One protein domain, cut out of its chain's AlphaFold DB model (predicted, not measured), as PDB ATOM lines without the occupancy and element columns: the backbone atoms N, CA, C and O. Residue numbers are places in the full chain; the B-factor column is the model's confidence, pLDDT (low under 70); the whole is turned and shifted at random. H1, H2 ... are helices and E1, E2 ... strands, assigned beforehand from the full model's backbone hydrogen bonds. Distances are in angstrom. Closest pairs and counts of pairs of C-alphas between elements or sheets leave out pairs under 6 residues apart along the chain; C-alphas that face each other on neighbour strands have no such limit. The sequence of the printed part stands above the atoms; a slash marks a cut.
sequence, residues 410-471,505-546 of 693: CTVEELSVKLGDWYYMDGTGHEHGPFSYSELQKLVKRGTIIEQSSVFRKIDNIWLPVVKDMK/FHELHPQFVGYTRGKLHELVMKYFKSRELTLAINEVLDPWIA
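Overview. This is residues 410 to 471 and 505 to 546 of the 693 residues of the protein "GYF_2 domain-containing protein" of Aegilops tauschii subsp. strangulata (UniProt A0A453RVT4). A small, twisted antiparallel sheet of four strands has the long helix H3 packed slantwise over one face, and H3 runs on past the sheet to a corner where H4 turns off nearly at a right angle. Residues 538 to 546 of H4 stick out free, while H1 only grazes the sheet with residues 437 to 440 and the short H2 lies off the sheet near H3. The printed part has 104 residues, with four named helices and four named strands in the order E1, E2, H1, E3, E4, H2, H3, H4; the sheet order is E2, E1, E3, E4, and the class is mixed, helices and strands. The whole is only just compact, close to loose, with a radius of gyration of the C-alphas of 15.5 A, and elongated, spanning 46 by 28 by 26 A.

Along the chain. The strands are E1, residues 422 to 425, 10.5 A long from C-alpha 422 at (41.424, -106.843, -20.682); E2, residues 431 to 435, 11.2 A; E3, residues 454 to 457, 10.5 A; and E4, residues 462 to 465, 10.6 A. The helices are H1, residues 437 to 445, 12.3 A; H2, residues 505 to 508, 5.3 A; H3, residues 511 to 527, 23.6 A, from C-alpha 511 at (29.776, -104.850, -26.710); and H4, residues 531 to 546, 21.6 A, ending at C-alpha 546 at (51.719, -81.364, -48.843).

Arrangement. The sheet is only just strongly twisted, its C-alphas lying up to 4.5 A off the best plane. E2 and E1 form an antiparallel hairpin, with N 432 and O 424 2.8 A apart, within hydrogen-bond range. E1 and E3 are antiparallel, with N 423 and O 456 at 2.8 A. E3 and E4 form another antiparallel hairpin, with N 455 and O 464 at 2.8 A. E2, H1 and E3 make a split strand-helix-strand unit, two strands running the same way with E1 between them, and its crossover is right-handed. The closest C-alphas of H1 and E1 are those of Tyr 437 and Trp 422, 6.6 A apart. In a two-layer arrangement, helices on one face of a sheet, H3 has a height over the sheet of 8.6 A. It lies over E1 and E3, and only just over E4, on which 3 of its C-alphas fall; on the local plane it runs slantwise to the strands, at 43 degrees to E1. Its closest C-alpha pair with E4 is Gly 514 and Leu 464, 4.0 A. H2 and H3 are close but not clearly touching, with the C-alphas of His 506 and Val 513 closest at 6.6 A. H3 and H4 are also close but not clearly touching, about perpendicular at 82 degrees, with the C-alphas of Tyr 527 and Leu 533 closest at 7.2 A. H1 and H3 have every O i to N i+4 pair within hydrogen-bond range, H4 has 9 of 12, and H2 is too short for such a pair.

Size, cuts and confidence. The two C-alphas farthest apart are those of Glu 414 and Ala 546, 49.0 A. Residues 472 to 504 are not printed, and C-alphas 471 and 505 are 16.1 A apart across the cut. Of the links that are printed whole, none is long. H4 has a kink of 31 degrees near residue 540. The mean pLDDT of the printed part is 79.5, and residues 413, 470 to 471, 527 to 538 and 541 are under 70.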
ATOM      1  N   CYS A 410      23.564-109.083 -23.020       77.19
ATOM      2  CA  CYS A 410      24.095-108.494 -21.783       77.19
ATOM      3  C   CYS A 410      24.006-106.954 -21.743       77.19
ATOM      4  O   CYS A 410      24.400-106.301 -22.716       77.19
ATOM      5  N   THR A 411      23.593-106.361 -20.619       76.69
ATOM      6  CA  THR A 411      23.714-104.908 -20.363       76.69
ATOM      7  C   THR A 411      25.091-104.526 -19.799       76.69
ATOM      8  O   THR A 411      25.841-105.389 -19.338       76.69
ATOM      9  N   VAL A 412      25.432-103.229 -19.791       73.38
ATOM     10  CA  VAL A 412      26.691-102.678 -19.229       73.38
ATOM     11  C   VAL A 412      27.044-103.250 -17.847       73.38
ATOM     12  O   VAL A 412      28.209-103.530 -17.557       73.38
ATOM     13  N   GLU A 413      26.039-103.441 -16.995       69.31
ATOM     14  CA  GLU A 413      26.168-103.933 -15.625       69.31
ATOM     15  C   GLU A 413      26.496-105.435 -15.594       69.31
ATOM     16  O   GLU A 413      27.408-105.866 -14.882       69.31
ATOM     17  N   GLU A 414      25.789-106.225 -16.406       76.19
ATOM     18  CA  GLU A 414      25.942-107.683 -16.527       76.19
ATOM     19  C   GLU A 414      27.292-108.071 -17.145       76.19
ATOM     20  O   GLU A 414      27.902-109.071 -16.760       76.19
ATOM     21  N   LEU A 415      27.820-107.224 -18.036       74.62
ATOM     22  CA  LEU A 415      29.154-107.354 -18.632       74.62
ATOM     23  C   LEU A 415      30.293-107.294 -17.597       74.62
ATOM     24  O   LEU A 415      31.441-107.567 -17.950       74.62
ATOM     25  N   SER A 416      30.010-106.977 -16.325       76.25
ATOM     26  CA  SER A 416      30.946-107.059 -15.190       76.25
ATOM     27  C   SER A 416      32.305-106.392 -15.455       76.25
ATOM     28  O   SER A 416      33.356-106.874 -15.042       76.25
ATOM     29  N   VAL A 417      32.282-105.247 -16.149       75.75
ATOM     30  CA  VAL A 417      33.439-104.554 -16.757       75.75
ATOM     31  C   VAL A 417      34.633-104.361 -15.804       75.75
ATOM     32  O   VAL A 417      35.790-104.428 -16.212       75.75
ATOM     33  N   LYS A 418      34.353-104.172 -14.508       70.19
ATOM     34  CA  LYS A 418      35.341-103.978 -13.430       70.19
ATOM     35  C   LYS A 418      36.100-105.261 -13.024       70.19
ATOM     36  O   LYS A 418      36.921-105.199 -12.112       70.19
ATOM     37  N   LEU A 419      35.818-106.412 -13.642       72.56
ATOM     38  CA  LEU A 419      36.466-107.700 -13.381       72.56
ATOM     39  C   LEU A 419      37.063-108.310 -14.661       72.56
ATOM     40  O   LEU A 419      36.527-108.155 -15.759       72.56
ATOM     41  N   GLY A 420      38.135-109.080 -14.480       76.88
ATOM     42  CA  GLY A 420      38.793-109.837 -15.543       76.88
ATOM     43  C   GLY A 420      39.842-109.049 -16.327       76.88
ATOM     44  O   GLY A 420      39.975-107.832 -16.194       76.88
ATOM     45  N   ASP A 421      40.584-109.802 -17.133       88.06
ATOM     46  CA  ASP A 421      41.794-109.354 -17.812       88.06
ATOM     47  C   ASP A 421      41.475-108.828 -19.215       88.06
ATOM     48  O   ASP A 421      41.065-109.588 -20.101       88.06
ATOM     49  N   TRP A 422      41.674-107.527 -19.417       91.56
ATOM     50  CA  TRP A 422      41.424-106.843 -20.682       91.56
ATOM     51  C   TRP A 422      42.716-106.640 -21.480       91.56
ATOM     52  O   TRP A 422      43.787-106.408 -20.921       91.56
ATOM     53  N   TYR A 423      42.586-106.691 -22.803       90.31
ATOM     54  CA  TYR A 423      43.658-106.511 -23.776       90.31
ATOM     55  C   TYR A 423      43.231-105.448 -24.793       90.31
ATOM     56  O   TYR A 423      42.072-105.435 -25.207       90.31
ATOM     57  N   TYR A 424      44.140-104.570 -25.218       90.62
ATOM     58  CA  TYR A 424      43.916-103.662 -26.352       90.62
ATOM     59  C   TYR A 424      44.824-104.030 -27.527       90.62
ATOM     60  O   TYR A 424      45.865-104.655 -27.331       90.62
ATOM     61  N   MET A 425      44.440-103.644 -28.743       86.50
ATOM     62  CA  MET A 425      45.337-103.685 -29.901       86.50
ATOM     63  C   MET A 425      45.925-102.296 -30.138       86.50
ATOM     64  O   MET A 425      45.181-101.315 -30.179       86.50
ATOM     65  N   ASP A 426      47.240-102.204 -30.312       83.19
ATOM     66  CA  ASP A 426      47.894-100.943 -30.672       83.19
ATOM     67  C   ASP A 426      47.760-100.609 -32.174       83.19
ATOM     68  O   ASP A 426      47.211-101.379 -32.970       83.19
ATOM     69  N   GLY A 427      48.287 -99.446 -32.576       75.44
ATOM     70  CA  GLY A 427      48.346 -98.995 -33.974       75.44
ATOM     71  C   GLY A 427      49.341 -99.751 -34.871       75.44
ATOM     72  O   GLY A 427      49.561 -99.339 -36.003       75.44
ATOM     73  N   THR A 428      49.956-100.833 -34.383       73.06
ATOM     74  CA  THR A 428      50.824-101.749 -35.147       73.06
ATOM     75  C   THR A 428      50.258-103.181 -35.218       73.06
ATOM     76  O   THR A 428      50.812-104.062 -35.895       73.06
ATOM     77  N   GLY A 429      49.119-103.410 -34.554       73.25
ATOM     78  CA  GLY A 429      48.408-104.681 -34.489       73.25
ATOM     79  C   GLY A 429      48.896-105.646 -33.408       73.25
ATOM     80  O   GLY A 429      48.564-106.826 -33.498       73.25
ATOM     81  N   HIS A 430      49.675-105.197 -32.419       80.38
ATOM     82  CA  HIS A 430      50.069-106.041 -31.286       80.38
ATOM     83  C   HIS A 430      49.027-105.988 -30.163       80.38
ATOM     84  O   HIS A 430      48.460-104.932 -29.878       80.38
ATOM     85  N   GLU A 431      48.782-107.132 -29.520       88.62
ATOM     86  CA  GLU A 431      47.958-107.220 -28.312       88.62
ATOM     87  C   GLU A 431      48.758-106.785 -27.077       88.62
ATOM     88  O   GLU A 431      49.814-107.346 -26.787       88.62
ATOM     89  N   HIS A 432      48.213-105.847 -26.304       87.00
ATOM     90  CA  HIS A 432      48.784-105.366 -25.046       87.00
ATOM     91  C   HIS A 432      47.849-105.675 -23.878       87.00
ATOM     92  O   HIS A 432      46.680-105.283 -23.885       87.00
ATOM     93  N   GLY A 433      48.370-106.359 -22.861       88.88
ATOM     94  CA  GLY A 433      47.654-106.750 -21.646       88.88
ATOM     95  C   GLY A 433      48.382-107.873 -20.893       88.88
ATOM     96  O   GLY A 433      49.449-108.302 -21.334       88.88
ATOM     97  N   PRO A 434      47.815-108.381 -19.785       89.88
ATOM     98  CA  PRO A 434      46.508-108.025 -19.232       89.88
ATOM     99  C   PRO A 434      46.505-106.681 -18.486       89.88
ATOM    100  O   PRO A 434      47.451-106.351 -17.776       89.88
ATOM    101  N   PHE A 435      45.403-105.939 -18.597       87.69
ATOM    102  CA  PHE A 435      45.108-104.744 -17.798       87.69
ATOM    103  C   PHE A 435      43.736-104.863 -17.129       87.69
ATOM    104  O   PHE A 435      42.815-105.472 -17.679       87.69
ATOM    105  N   SER A 436      43.547-104.206 -15.984       88.50
ATOM    106  CA  SER A 436      42.199-103.923 -15.486       88.50
ATOM    107  C   SER A 436      41.558-102.776 -16.280       88.50
ATOM    108  O   SER A 436      42.240-101.879 -16.782       88.50
ATOM    109  N   TYR A 437      40.223-102.738 -16.349       87.00
ATOM    110  CA  TYR A 437      39.520-101.644 -17.037       87.00
ATOM    111  C   TYR A 437      39.842-100.263 -16.428       87.00
ATOM    112  O   TYR A 437      39.968 -99.275 -17.147       87.00
ATOM    113  N   SER A 438      40.078-100.201 -15.114       86.75
ATOM    114  CA  SER A 438      40.517 -98.986 -14.413       86.75
ATOM    115  C   SER A 438      41.898 -98.490 -14.864       86.75
ATOM    116  O   SER A 438      42.165 -97.290 -14.818       86.75
ATOM    117  N   GLU A 439      42.793 -99.382 -15.292       87.25
ATOM    118  CA  GLU A 439      44.105 -99.014 -15.843       87.25
ATOM    119  C   GLU A 439      43.993 -98.576 -17.298       87.25
ATOM    120  O   GLU A 439      44.585 -97.566 -17.665       87.25
ATOM    121  N   LEU A 440      43.142 -99.225 -18.095       87.94
ATOM    122  CA  LEU A 440      42.806 -98.765 -19.445       87.94
ATOM    123  C   LEU A 440      42.201 -97.351 -19.425       87.94
ATOM    124  O   LEU A 440      42.603 -96.497 -20.212       87.94
ATOM    125  N   GLN A 441      41.327 -97.044 -18.459       87.88
ATOM    126  CA  GLN A 441      40.831 -95.680 -18.241       87.88
ATOM    127  C   GLN A 441      41.941 -94.696 -17.836       87.88
ATOM    128  O   GLN A 441      41.921 -93.548 -18.277       87.88
ATOM    129  N   LYS A 442      42.944 -95.116 -17.048       87.62
ATOM    130  CA  LYS A 442      44.132 -94.287 -16.760       87.62
ATOM    131  C   LYS A 442      44.984 -94.056 -18.013       87.62
ATOM    132  O   LYS A 442      45.460 -92.942 -18.197       87.62
ATOM    133  N   LEU A 443      45.153 -95.060 -18.876       87.06
ATOM    134  CA  LEU A 443      45.896 -94.943 -20.138       87.06
ATOM    135  C   LEU A 443      45.188 -94.006 -21.132       87.06
ATOM    136  O   LEU A 443      45.848 -93.164 -21.733       87.06
ATOM    137  N   VAL A 444      43.853 -94.054 -21.217       87.75
ATOM    138  CA  VAL A 444      43.057 -93.061 -21.966       87.75
ATOM    139  C   VAL A 444      43.178 -91.661 -21.349       87.75
ATOM    140  O   VAL A 444      43.399 -90.690 -22.067       87.75
ATOM    141  N   LYS A 445      43.134 -91.525 -20.015       87.44
ATOM    142  CA  LYS A 445      43.353 -90.229 -19.337       87.44
ATOM    143  C   LYS A 445      44.771 -89.667 -19.510       87.44
ATOM    144  O   LYS A 445      44.934 -88.456 -19.426       87.44
ATOM    145  N   ARG A 446      45.766 -90.522 -19.773       85.00
ATOM    146  CA  ARG A 446      47.151 -90.153 -20.127       85.00
ATOM    147  C   ARG A 446      47.365 -89.922 -21.630       85.00
ATOM    148  O   ARG A 446      48.474 -89.580 -22.020       85.00
ATOM    149  N   GLY A 447      46.352 -90.139 -22.475       81.75
ATOM    150  CA  GLY A 447      46.476 -90.054 -23.936       81.75
ATOM    151  C   GLY A 447      47.282 -91.189 -24.583       81.75
ATOM    152  O   GLY A 447      47.564 -91.128 -25.773       81.75
ATOM    153  N   THR A 448      47.649 -92.232 -23.829       83.94
ATOM    154  CA  THR A 448      48.399 -93.400 -24.331       83.94
ATOM    155  C   THR A 448      47.533 -94.305 -25.213       83.94
ATOM    156  O   THR A 448      48.042 -94.995 -26.091       83.94
ATOM    157  N   ILE A 449      46.219 -94.303 -24.978       85.88
ATOM    158  CA  ILE A 449      45.205 -94.989 -25.785       85.88
ATOM    159  C   ILE A 449      44.141 -93.949 -26.153       85.88
ATOM    160  O   ILE A 449      43.810 -93.086 -25.339       85.88
ATOM    161  N   ILE A 450      43.603 -94.022 -27.370       84.00
ATOM    162  CA  ILE A 450      42.556 -93.108 -27.840       84.00
ATOM    163  C   ILE A 450      41.237 -93.433 -27.110       84.00
ATOM    164  O   ILE A 450      40.901 -94.595 -26.877       84.00
ATOM    165  N   GLU A 451      40.467 -92.415 -26.720       83.94
ATOM    166  CA  GLU A 451      39.134 -92.655 -26.159       83.94
ATOM    167  C   GLU A 451      38.229 -93.345 -27.199       83.94
ATOM    168  O   GLU A 451      38.342 -93.087 -28.393       83.94
ATOM    169  N   GLN A 452      37.332 -94.232 -26.754       81.62
ATOM    170  CA  GLN A 452      36.516 -95.121 -27.594       81.62
ATOM    171  C   GLN A 452      37.272 -96.264 -28.305       81.62
ATOM    172  O   GLN A 452      36.612 -97.052 -28.994       81.62
ATOM    173  N   SER A 453      38.591 -96.426 -28.114       84.50
ATOM    174  CA  SER A 453      39.330 -97.618 -28.570       84.50
ATOM    175  C   SER A 453      38.722 -98.908 -28.017       84.50
ATOM    176  O   SER A 453      38.357 -98.981 -26.841       84.50
ATOM    177  N   SER A 454      38.642 -99.939 -28.858       89.75
ATOM    178  CA  SER A 454      38.126-101.251 -28.466       89.75
ATOM    179  C   SER A 454      39.164-102.085 -27.716       89.75
ATOM    180  O   SER A 454      40.267-102.317 -28.209       89.75
ATOM    181  N   VAL A 455      38.760-102.602 -26.560       89.62
ATOM    182  CA  VAL A 455      39.446-103.639 -25.782       89.62
ATOM    183  C   VAL A 455      38.675-104.947 -25.850       89.62
ATOM    184  O   VAL A 455      37.464-104.933 -26.070       89.62
ATOM    185  N   PHE A 456      39.352-106.072 -25.625       90.31
ATOM    186  CA  PHE A 456      38.728-107.390 -25.552       90.31
ATOM    187  C   PHE A 456      39.183-108.194 -24.335       90.31
ATOM    188  O   PHE A 456      40.276-107.993 -23.805       90.31
ATOM    189  N   ARG A 457      38.321-109.105 -23.883       89.62
ATOM    190  CA  ARG A 457      38.527-109.975 -22.727       89.62
ATOM    191  C   ARG A 457      38.492-111.435 -23.181       89.62
ATOM    192  O   ARG A 457      37.548-111.889 -23.821       89.62
ATOM    193  N   LYS A 458      39.558-112.181 -22.875       87.00
ATOM    194  CA  LYS A 458      39.790-113.538 -23.417       87.00
ATOM    195  C   LYS A 458      38.934-114.636 -22.772       87.00
ATOM    196  O   LYS A 458      38.748-115.682 -23.380       87.00
ATOM    197  N   ILE A 459      38.419-114.412 -21.560       82.00
ATOM    198  CA  ILE A 459      37.641-115.419 -20.811       82.00
ATOM    199  C   ILE A 459      36.210-115.617 -21.335       82.00
ATOM    200  O   ILE A 459      35.629-116.675 -21.121       82.00
ATOM    201  N   ASP A 460      35.656-114.618 -22.021       80.25
ATOM    202  CA  ASP A 460      34.277-114.588 -22.524       80.25
ATOM    203  C   ASP A 460      34.165-114.052 -23.967       80.25
ATOM    204  O   ASP A 460      33.071-113.980 -24.519       80.25
ATOM    205  N   ASN A 461      35.295-113.722 -24.604       83.62
ATOM    206  CA  ASN A 461      35.397-113.123 -25.943       83.62
ATOM    207  C   ASN A 461      34.663-111.777 -26.096       83.62
ATOM    208  O   ASN A 461      34.372-111.352 -27.218       83.62
ATOM    209  N   ILE A 462      34.378-111.089 -24.987       86.62
ATOM    210  CA  ILE A 462      33.660-109.814 -25.001       86.62
ATOM    211  C   ILE A 462      34.608-108.689 -25.411       86.62
ATOM    212  O   ILE A 462      35.744-108.605 -24.950       86.62
ATOM    213  N   TRP A 463      34.106-107.793 -26.256       89.50
ATOM    214  CA  TRP A 463      34.769-106.552 -26.644       89.50
ATOM    215  C   TRP A 463      34.034-105.355 -26.038       89.50
ATOM    216  O   TRP A 463      32.819-105.409 -25.894       89.50
ATOM    217  N   LEU A 464      34.730-104.264 -25.718       88.06
ATOM    218  CA  LEU A 464      34.146-103.014 -25.212       88.06
ATOM    219  C   LEU A 464      34.933-101.791 -25.703       88.06
ATOM    220  O   LEU A 464      36.153-101.874 -25.799       88.06
ATOM    221  N   PRO A 465      34.296-100.632 -25.941       87.69
ATOM    222  CA  PRO A 465      35.009 -99.362 -26.023       87.69
ATOM    223  C   PRO A 465      35.521 -98.935 -24.632       87.69
ATOM    224  O   PRO A 465      34.824 -99.087 -23.622       87.69
ATOM    225  N   VAL A 466      36.721 -98.356 -24.563       85.81
ATOM    226  CA  VAL A 466      37.217 -97.689 -23.346       85.81
ATOM    227  C   VAL A 466      36.688 -96.256 -23.298       85.81
ATOM    228  O   VAL A 466      36.979 -95.451 -24.181       85.81
ATOM    229  N   VAL A 467      35.918 -95.932 -22.258       83.56
ATOM    230  CA  VAL A 467      35.361 -94.587 -22.024       83.56
ATOM    231  C   VAL A 467      36.099 -93.935 -20.862       83.56
ATOM    232  O   VAL A 467      36.281 -94.571 -19.822       83.56
ATOM    233  N   LYS A 468      36.513 -92.672 -21.013       74.38
ATOM    234  CA  LYS A 468      37.341 -91.940 -20.042       74.38
ATOM    235  C   LYS A 468      36.701 -91.888 -18.657       74.38
ATOM    236  O   LYS A 468      37.376 -92.151 -17.665       74.38
ATOM    237  N   ASP A 469      35.395 -91.636 -18.596       70.38
ATOM    238  CA  ASP A 469      34.614 -91.618 -17.362       70.38
ATOM    239  C   ASP A 469      33.331 -92.448 -17.516       70.38
ATOM    240  O   ASP A 469      32.368 -92.046 -18.168       70.38
ATOM    241  N   MET A 470      33.321 -93.631 -16.894       61.12
ATOM    242  CA  MET A 470      32.145 -94.505 -16.845       61.12
ATOM    243  C   MET A 470      31.124 -93.958 -15.844       61.12
ATOM    244  O   MET A 470      31.304 -94.080 -14.630       61.12
ATOM    245  N   LYS A 471      30.029 -93.384 -16.355       45.31
ATOM    246  CA  LYS A 471      28.872 -92.975 -15.547       45.31
ATOM    247  C   LYS A 471      28.167 -94.215 -14.991       45.31
ATOM    248  O   LYS A 471      27.359 -94.835 -15.668       45.31
ATOM    249  N   PHE A 505      20.655 -98.210 -27.853       76.62
ATOM    250  CA  PHE A 505      21.012 -99.631 -27.921       76.62
ATOM    251  C   PHE A 505      22.505 -99.840 -27.644       76.62
ATOM    252  O   PHE A 505      22.873-100.769 -26.937       76.62
ATOM    253  N   HIS A 506      23.366 -98.958 -28.150       78.56
ATOM    254  CA  HIS A 506      24.812 -99.033 -27.945       78.56
ATOM    255  C   HIS A 506      25.284 -98.477 -26.591       78.56
ATOM    256  O   HIS A 506      26.345 -98.868 -26.116       78.56
ATOM    257  N   GLU A 507      24.493 -97.610 -25.958       76.00
ATOM    258  CA  GLU A 507      24.646 -97.179 -24.565       76.00
ATOM    259  C   GLU A 507      24.369 -98.346 -23.605       76.00
ATOM    260  O   GLU A 507      25.170 -98.593 -22.708       76.00
ATOM    261  N   LEU A 508      23.282 -99.100 -23.824       78.06
ATOM    262  CA  LEU A 508      22.914-100.269 -23.012       78.06
ATOM    263  C   LEU A 508      23.769-101.510 -23.317       78.06
ATOM    264  O   LEU A 508      24.079-102.281 -22.409       78.06
ATOM    265  N   HIS A 509      24.149-101.695 -24.583       82.88
ATOM    266  CA  HIS A 509      24.872-102.865 -25.088       82.88
ATOM    267  C   HIS A 509      26.144-102.444 -25.861       82.88
ATOM    268  O   HIS A 509      26.235-102.596 -27.091       82.88
ATOM    269  N   PRO A 510      27.156-101.897 -25.161       83.88
ATOM    270  CA  PRO A 510      28.381-101.378 -25.771       83.88
ATOM    271  C   PRO A 510      29.232-102.455 -26.457       83.88
ATOM    272  O   PRO A 510      30.079-102.126 -27.292       83.88
ATOM    273  N   GLN A 511      29.000-103.739 -26.166       85.56
ATOM    274  CA  GLN A 511      29.776-104.850 -26.710       85.56
ATOM    275  C   GLN A 511      29.665-105.007 -28.228       85.56
ATOM    276  O   GLN A 511      30.634-105.408 -28.868       85.56
ATOM    277  N   PHE A 512      28.547-104.606 -28.841       85.44
ATOM    278  CA  PHE A 512      28.405-104.642 -30.302       85.44
ATOM    279  C   PHE A 512      29.257-103.569 -30.995       85.44
ATOM    280  O   PHE A 512      29.845-103.827 -32.046       85.44
ATOM    281  N   VAL A 513      29.386-102.384 -30.390       84.19
ATOM    282  CA  VAL A 513      30.272-101.318 -30.894       84.19
ATOM    283  C   VAL A 513      31.731-101.669 -30.626       84.19
ATOM    284  O   VAL A 513      32.572-101.505 -31.508       84.19
ATOM    285  N   GLY A 514      32.022-102.216 -29.441       85.69
ATOM    286  CA  GLY A 514      33.336-102.750 -29.096       85.69
ATOM    287  C   GLY A 514      33.798-103.798 -30.108       85.69
ATOM    288  O   GLY A 514      34.891-103.669 -30.660       85.69
ATOM    289  N   TYR A 515      32.948-104.782 -30.412       87.19
ATOM    290  CA  TYR A 515      33.245-105.868 -31.348       87.19
ATOM    291  C   TYR A 515      33.420-105.364 -32.779       87.19
ATOM    292  O   TYR A 515      34.421-105.681 -33.415       87.19
ATOM    293  N   THR A 516      32.488-104.557 -33.296       84.75
ATOM    294  CA  THR A 516      32.551-104.083 -34.692       84.75
ATOM    295  C   THR A 516      33.757-103.181 -34.942       84.75
ATOM    296  O   THR A 516      34.481-103.404 -35.910       84.75
ATOM    297  N   ARG A 517      34.046-102.224 -34.048       82.81
ATOM    298  CA  ARG A 517      35.269-101.403 -34.125       82.81
ATOM    299  C   ARG A 517      36.537-102.228 -33.894       82.81
ATOM    300  O   ARG A 517      37.524-102.021 -34.590       82.81
ATOM    301  N   GLY A 518      36.509-103.168 -32.951       84.88
ATOM    302  CA  GLY A 518      37.655-104.004 -32.594       84.88
ATOM    303  C   GLY A 518      38.056-104.962 -33.708       84.88
ATOM    304  O   GLY A 518      39.218-104.997 -34.100       84.88
ATOM    305  N   LYS A 519      37.084-105.659 -34.307       84.88
ATOM    306  CA  LYS A 519      37.315-106.494 -35.490       84.88
ATOM    307  C   LYS A 519      37.645-105.679 -36.733       84.88
ATOM    308  O   LYS A 519      38.473-106.133 -37.513       84.88
ATOM    309  N   LEU A 520      37.099-104.472 -36.906       83.62
ATOM    310  CA  LEU A 520      37.565-103.578 -37.967       83.62
ATOM    311  C   LEU A 520      39.044-103.202 -37.768       83.62
ATOM    312  O   LEU A 520      39.809-103.301 -38.719       83.62
ATOM    313  N   HIS A 521      39.469-102.850 -36.552       82.88
ATOM    314  CA  HIS A 521      40.876-102.557 -36.242       82.88
ATOM    315  C   HIS A 521      41.784-103.778 -36.444       82.88
ATOM    316  O   HIS A 521      42.832-103.658 -37.064       82.88
ATOM    317  N   GLU A 522      41.363-104.965 -35.999       84.31
ATOM    318  CA  GLU A 522      42.075-106.231 -36.224       84.31
ATOM    319  C   GLU A 522      42.262-106.523 -37.721       84.31
ATOM    320  O   GLU A 522      43.369-106.833 -38.160       84.31
ATOM    321  N   LEU A 523      41.198-106.379 -38.520       81.88
ATOM    322  CA  LEU A 523      41.243-106.574 -39.969       81.88
ATOM    323  C   LEU A 523      42.117-105.509 -40.642       81.88
ATOM    324  O   LEU A 523      42.989-105.863 -41.432       81.88
ATOM    325  N   VAL A 524      41.960-104.226 -40.301       81.56
ATOM    326  CA  VAL A 524      42.795-103.147 -40.849       81.56
ATOM    327  C   VAL A 524      44.263-103.379 -40.493       81.56
ATOM    328  O   VAL A 524      45.081-103.394 -41.397       81.56
ATOM    329  N   MET A 525      44.627-103.673 -39.244       78.06
ATOM    330  CA  MET A 525      46.027-103.941 -38.866       78.06
ATOM    331  C   MET A 525      46.602-105.220 -39.499       78.06
ATOM    332  O   MET A 525      47.813-105.320 -39.709       78.06
ATOM    333  N   LYS A 526      45.747-106.193 -39.839       74.56
ATOM    334  CA  LYS A 526      46.121-107.404 -40.582       74.56
ATOM    335  C   LYS A 526      46.361-107.122 -42.070       74.56
ATOM    336  O   LYS A 526      47.331-107.635 -42.621       74.56
ATOM    337  N   TYR A 527      45.520-106.306 -42.709       65.75
ATOM    338  CA  TYR A 527      45.596-106.001 -44.146       65.75
ATOM    339  C   TYR A 527      46.430-104.757 -44.489       65.75
ATOM    340  O   TYR A 527      46.929-104.662 -45.603       65.75
ATOM    341  N   PHE A 528      46.684-103.846 -43.549       62.59
ATOM    342  CA  PHE A 528      47.608-102.710 -43.706       62.59
ATOM    343  C   PHE A 528      49.064-103.174 -43.863       62.59
ATOM    344  O   PHE A 528      49.889-102.468 -44.429       62.59
ATOM    345  N   LYS A 529      49.370-104.411 -43.447       57.53
ATOM    346  CA  LYS A 529      50.641-105.091 -43.745       57.53
ATOM    347  C   LYS A 529      50.744-105.567 -45.207       57.53
ATOM    348  O   LYS A 529      51.808-106.039 -45.598       57.53
ATOM    349  N   SER A 530      49.692-105.410 -46.022       61.19
ATOM    350  CA  SER A 530      49.837-105.375 -47.482       61.19
ATOM    351  C   SER A 530      50.496-104.056 -47.890       61.19
ATOM    352  O   SER A 530      50.139-102.972 -47.419       61.19
ATOM    353  N   ARG A 531      51.492-104.153 -48.769       60.50
ATOM    354  CA  ARG A 531      52.228-102.999 -49.298       60.50
ATOM    355  C   ARG A 531      51.293-102.102 -50.113       60.50
ATOM    356  O   ARG A 531      51.456-100.889 -50.136       60.50
ATOM    357  N   GLU A 532      50.301-102.722 -50.729       61.91
ATOM    358  CA  GLU A 532      49.319-102.178 -51.650       61.91
ATOM    359  C   GLU A 532      48.355-101.228 -50.921       61.91
ATOM    360  O   GLU A 532      48.191-100.084 -51.342       61.91
ATOM    361  N   LEU A 533      47.797-101.639 -49.771       66.25
ATOM    362  CA  LEU A 533      46.926-100.775 -48.965       66.25
ATOM    363  C   LEU A 533      47.698 -99.618 -48.310       66.25
ATOM    364  O   LEU A 533      47.184 -98.503 -48.246       66.25
ATOM    365  N   THR A 534      48.936 -99.858 -47.860       65.44
ATOM    366  CA  THR A 534      49.801 -98.786 -47.332       65.44
ATOM    367  C   THR A 534      50.114 -97.742 -48.411       65.44
ATOM    368  O   THR A 534      50.033 -96.546 -48.140       65.44
ATOM    369  N   LEU A 535      50.435 -98.172 -49.639       65.69
ATOM    370  CA  LEU A 535      50.685 -97.260 -50.759       65.69
ATOM    371  C   LEU A 535      49.437 -96.444 -51.112       65.69
ATOM    372  O   LEU A 535      49.531 -95.224 -51.140       65.69
ATOM    373  N   ALA A 536      48.273 -97.081 -51.278       65.44
ATOM    374  CA  ALA A 536      47.031 -96.384 -51.628       65.44
ATOM    375  C   ALA A 536      46.575 -95.366 -50.561       65.44
ATOM    376  O   ALA A 536      46.017 -94.321 -50.889       65.44
ATOM    377  N   ILE A 537      46.821 -95.642 -49.273       69.50
ATOM    378  CA  ILE A 537      46.537 -94.691 -48.188       69.50
ATOM    379  C   ILE A 537      47.501 -93.499 -48.240       69.50
ATOM    380  O   ILE A 537      47.058 -92.353 -48.146       69.50
ATOM    381  N   ASN A 538      48.800 -93.742 -48.430       69.00
ATOM    382  CA  ASN A 538      49.795 -92.672 -48.492       69.00
ATOM    383  C   ASN A 538      49.654 -91.826 -49.767       69.00
ATOM    384  O   ASN A 538      49.747 -90.610 -49.687       69.00
ATOM    385  N   GLU A 539      49.314 -92.420 -50.912       77.31
ATOM    386  CA  GLU A 539      49.057 -91.707 -52.173       77.31
ATOM    387  C   GLU A 539      47.919 -90.675 -52.059       77.31
ATOM    388  O   GLU A 539      47.954 -89.633 -52.712       77.31
ATOM    389  N   VAL A 540      46.935 -90.915 -51.182       72.88
ATOM    390  CA  VAL A 540      45.847 -89.965 -50.886       72.88
ATOM    391  C   VAL A 540      46.223 -88.974 -49.777       72.88
ATOM    392  O   VAL A 540      45.808 -87.812 -49.821       72.88
ATOM    393  N   LEU A 541      47.010 -89.395 -48.781       69.50
ATOM    394  CA  LEU A 541      47.412 -88.539 -47.658       69.50
ATOM    395  C   LEU A 541      48.567 -87.590 -47.999       69.50
ATOM    396  O   LEU A 541      48.524 -86.438 -47.575       69.50
ATOM    397  N   ASP A 542      49.565 -88.011 -48.772       75.56
ATOM    398  CA  ASP A 542      50.749 -87.209 -49.097       75.56
ATOM    399  C   ASP A 542      50.392 -85.899 -49.833       75.56
ATOM    400  O   ASP A 542      50.886 -84.848 -49.415       75.56
ATOM    401  N   PRO A 543      49.475 -85.868 -50.828       74.25
ATOM    402  CA  PRO A 543      48.996 -84.616 -51.420       74.25
ATOM    403  C   PRO A 543      48.253 -83.717 -50.425       74.25
ATOM    404  O   PRO A 543      48.390 -82.494 -50.480       74.25
ATOM    405  N   TRP A 544      47.486 -84.294 -49.491       70.81
ATOM    406  CA  TRP A 544      46.762 -83.534 -48.465       70.81
ATOM    407  C   TRP A 544      47.716 -82.941 -47.422       70.81
ATOM    408  O   TRP A 544      47.598 -81.766 -47.074       70.81
ATOM    409  N   ILE A 545      48.711 -83.713 -46.979       71.94
ATOM    410  CA  ILE A 545      49.787 -83.263 -46.092       71.94
ATOM    411  C   ILE A 545      50.605 -82.170 -46.792       71.94
ATOM    412  O   ILE A 545      50.815 -81.107 -46.210       71.94
ATOM    413  N   ALA A 546      50.995 -82.362 -48.055       73.56
ATOM    414  CA  ALA A 546      51.719 -81.364 -48.843       73.56
ATOM    415  C   ALA A 546      50.908 -80.072 -49.062       73.56
ATOM    416  O   ALA A 546      51.477 -78.982 -49.020       73.56
TER     417      ALA A 546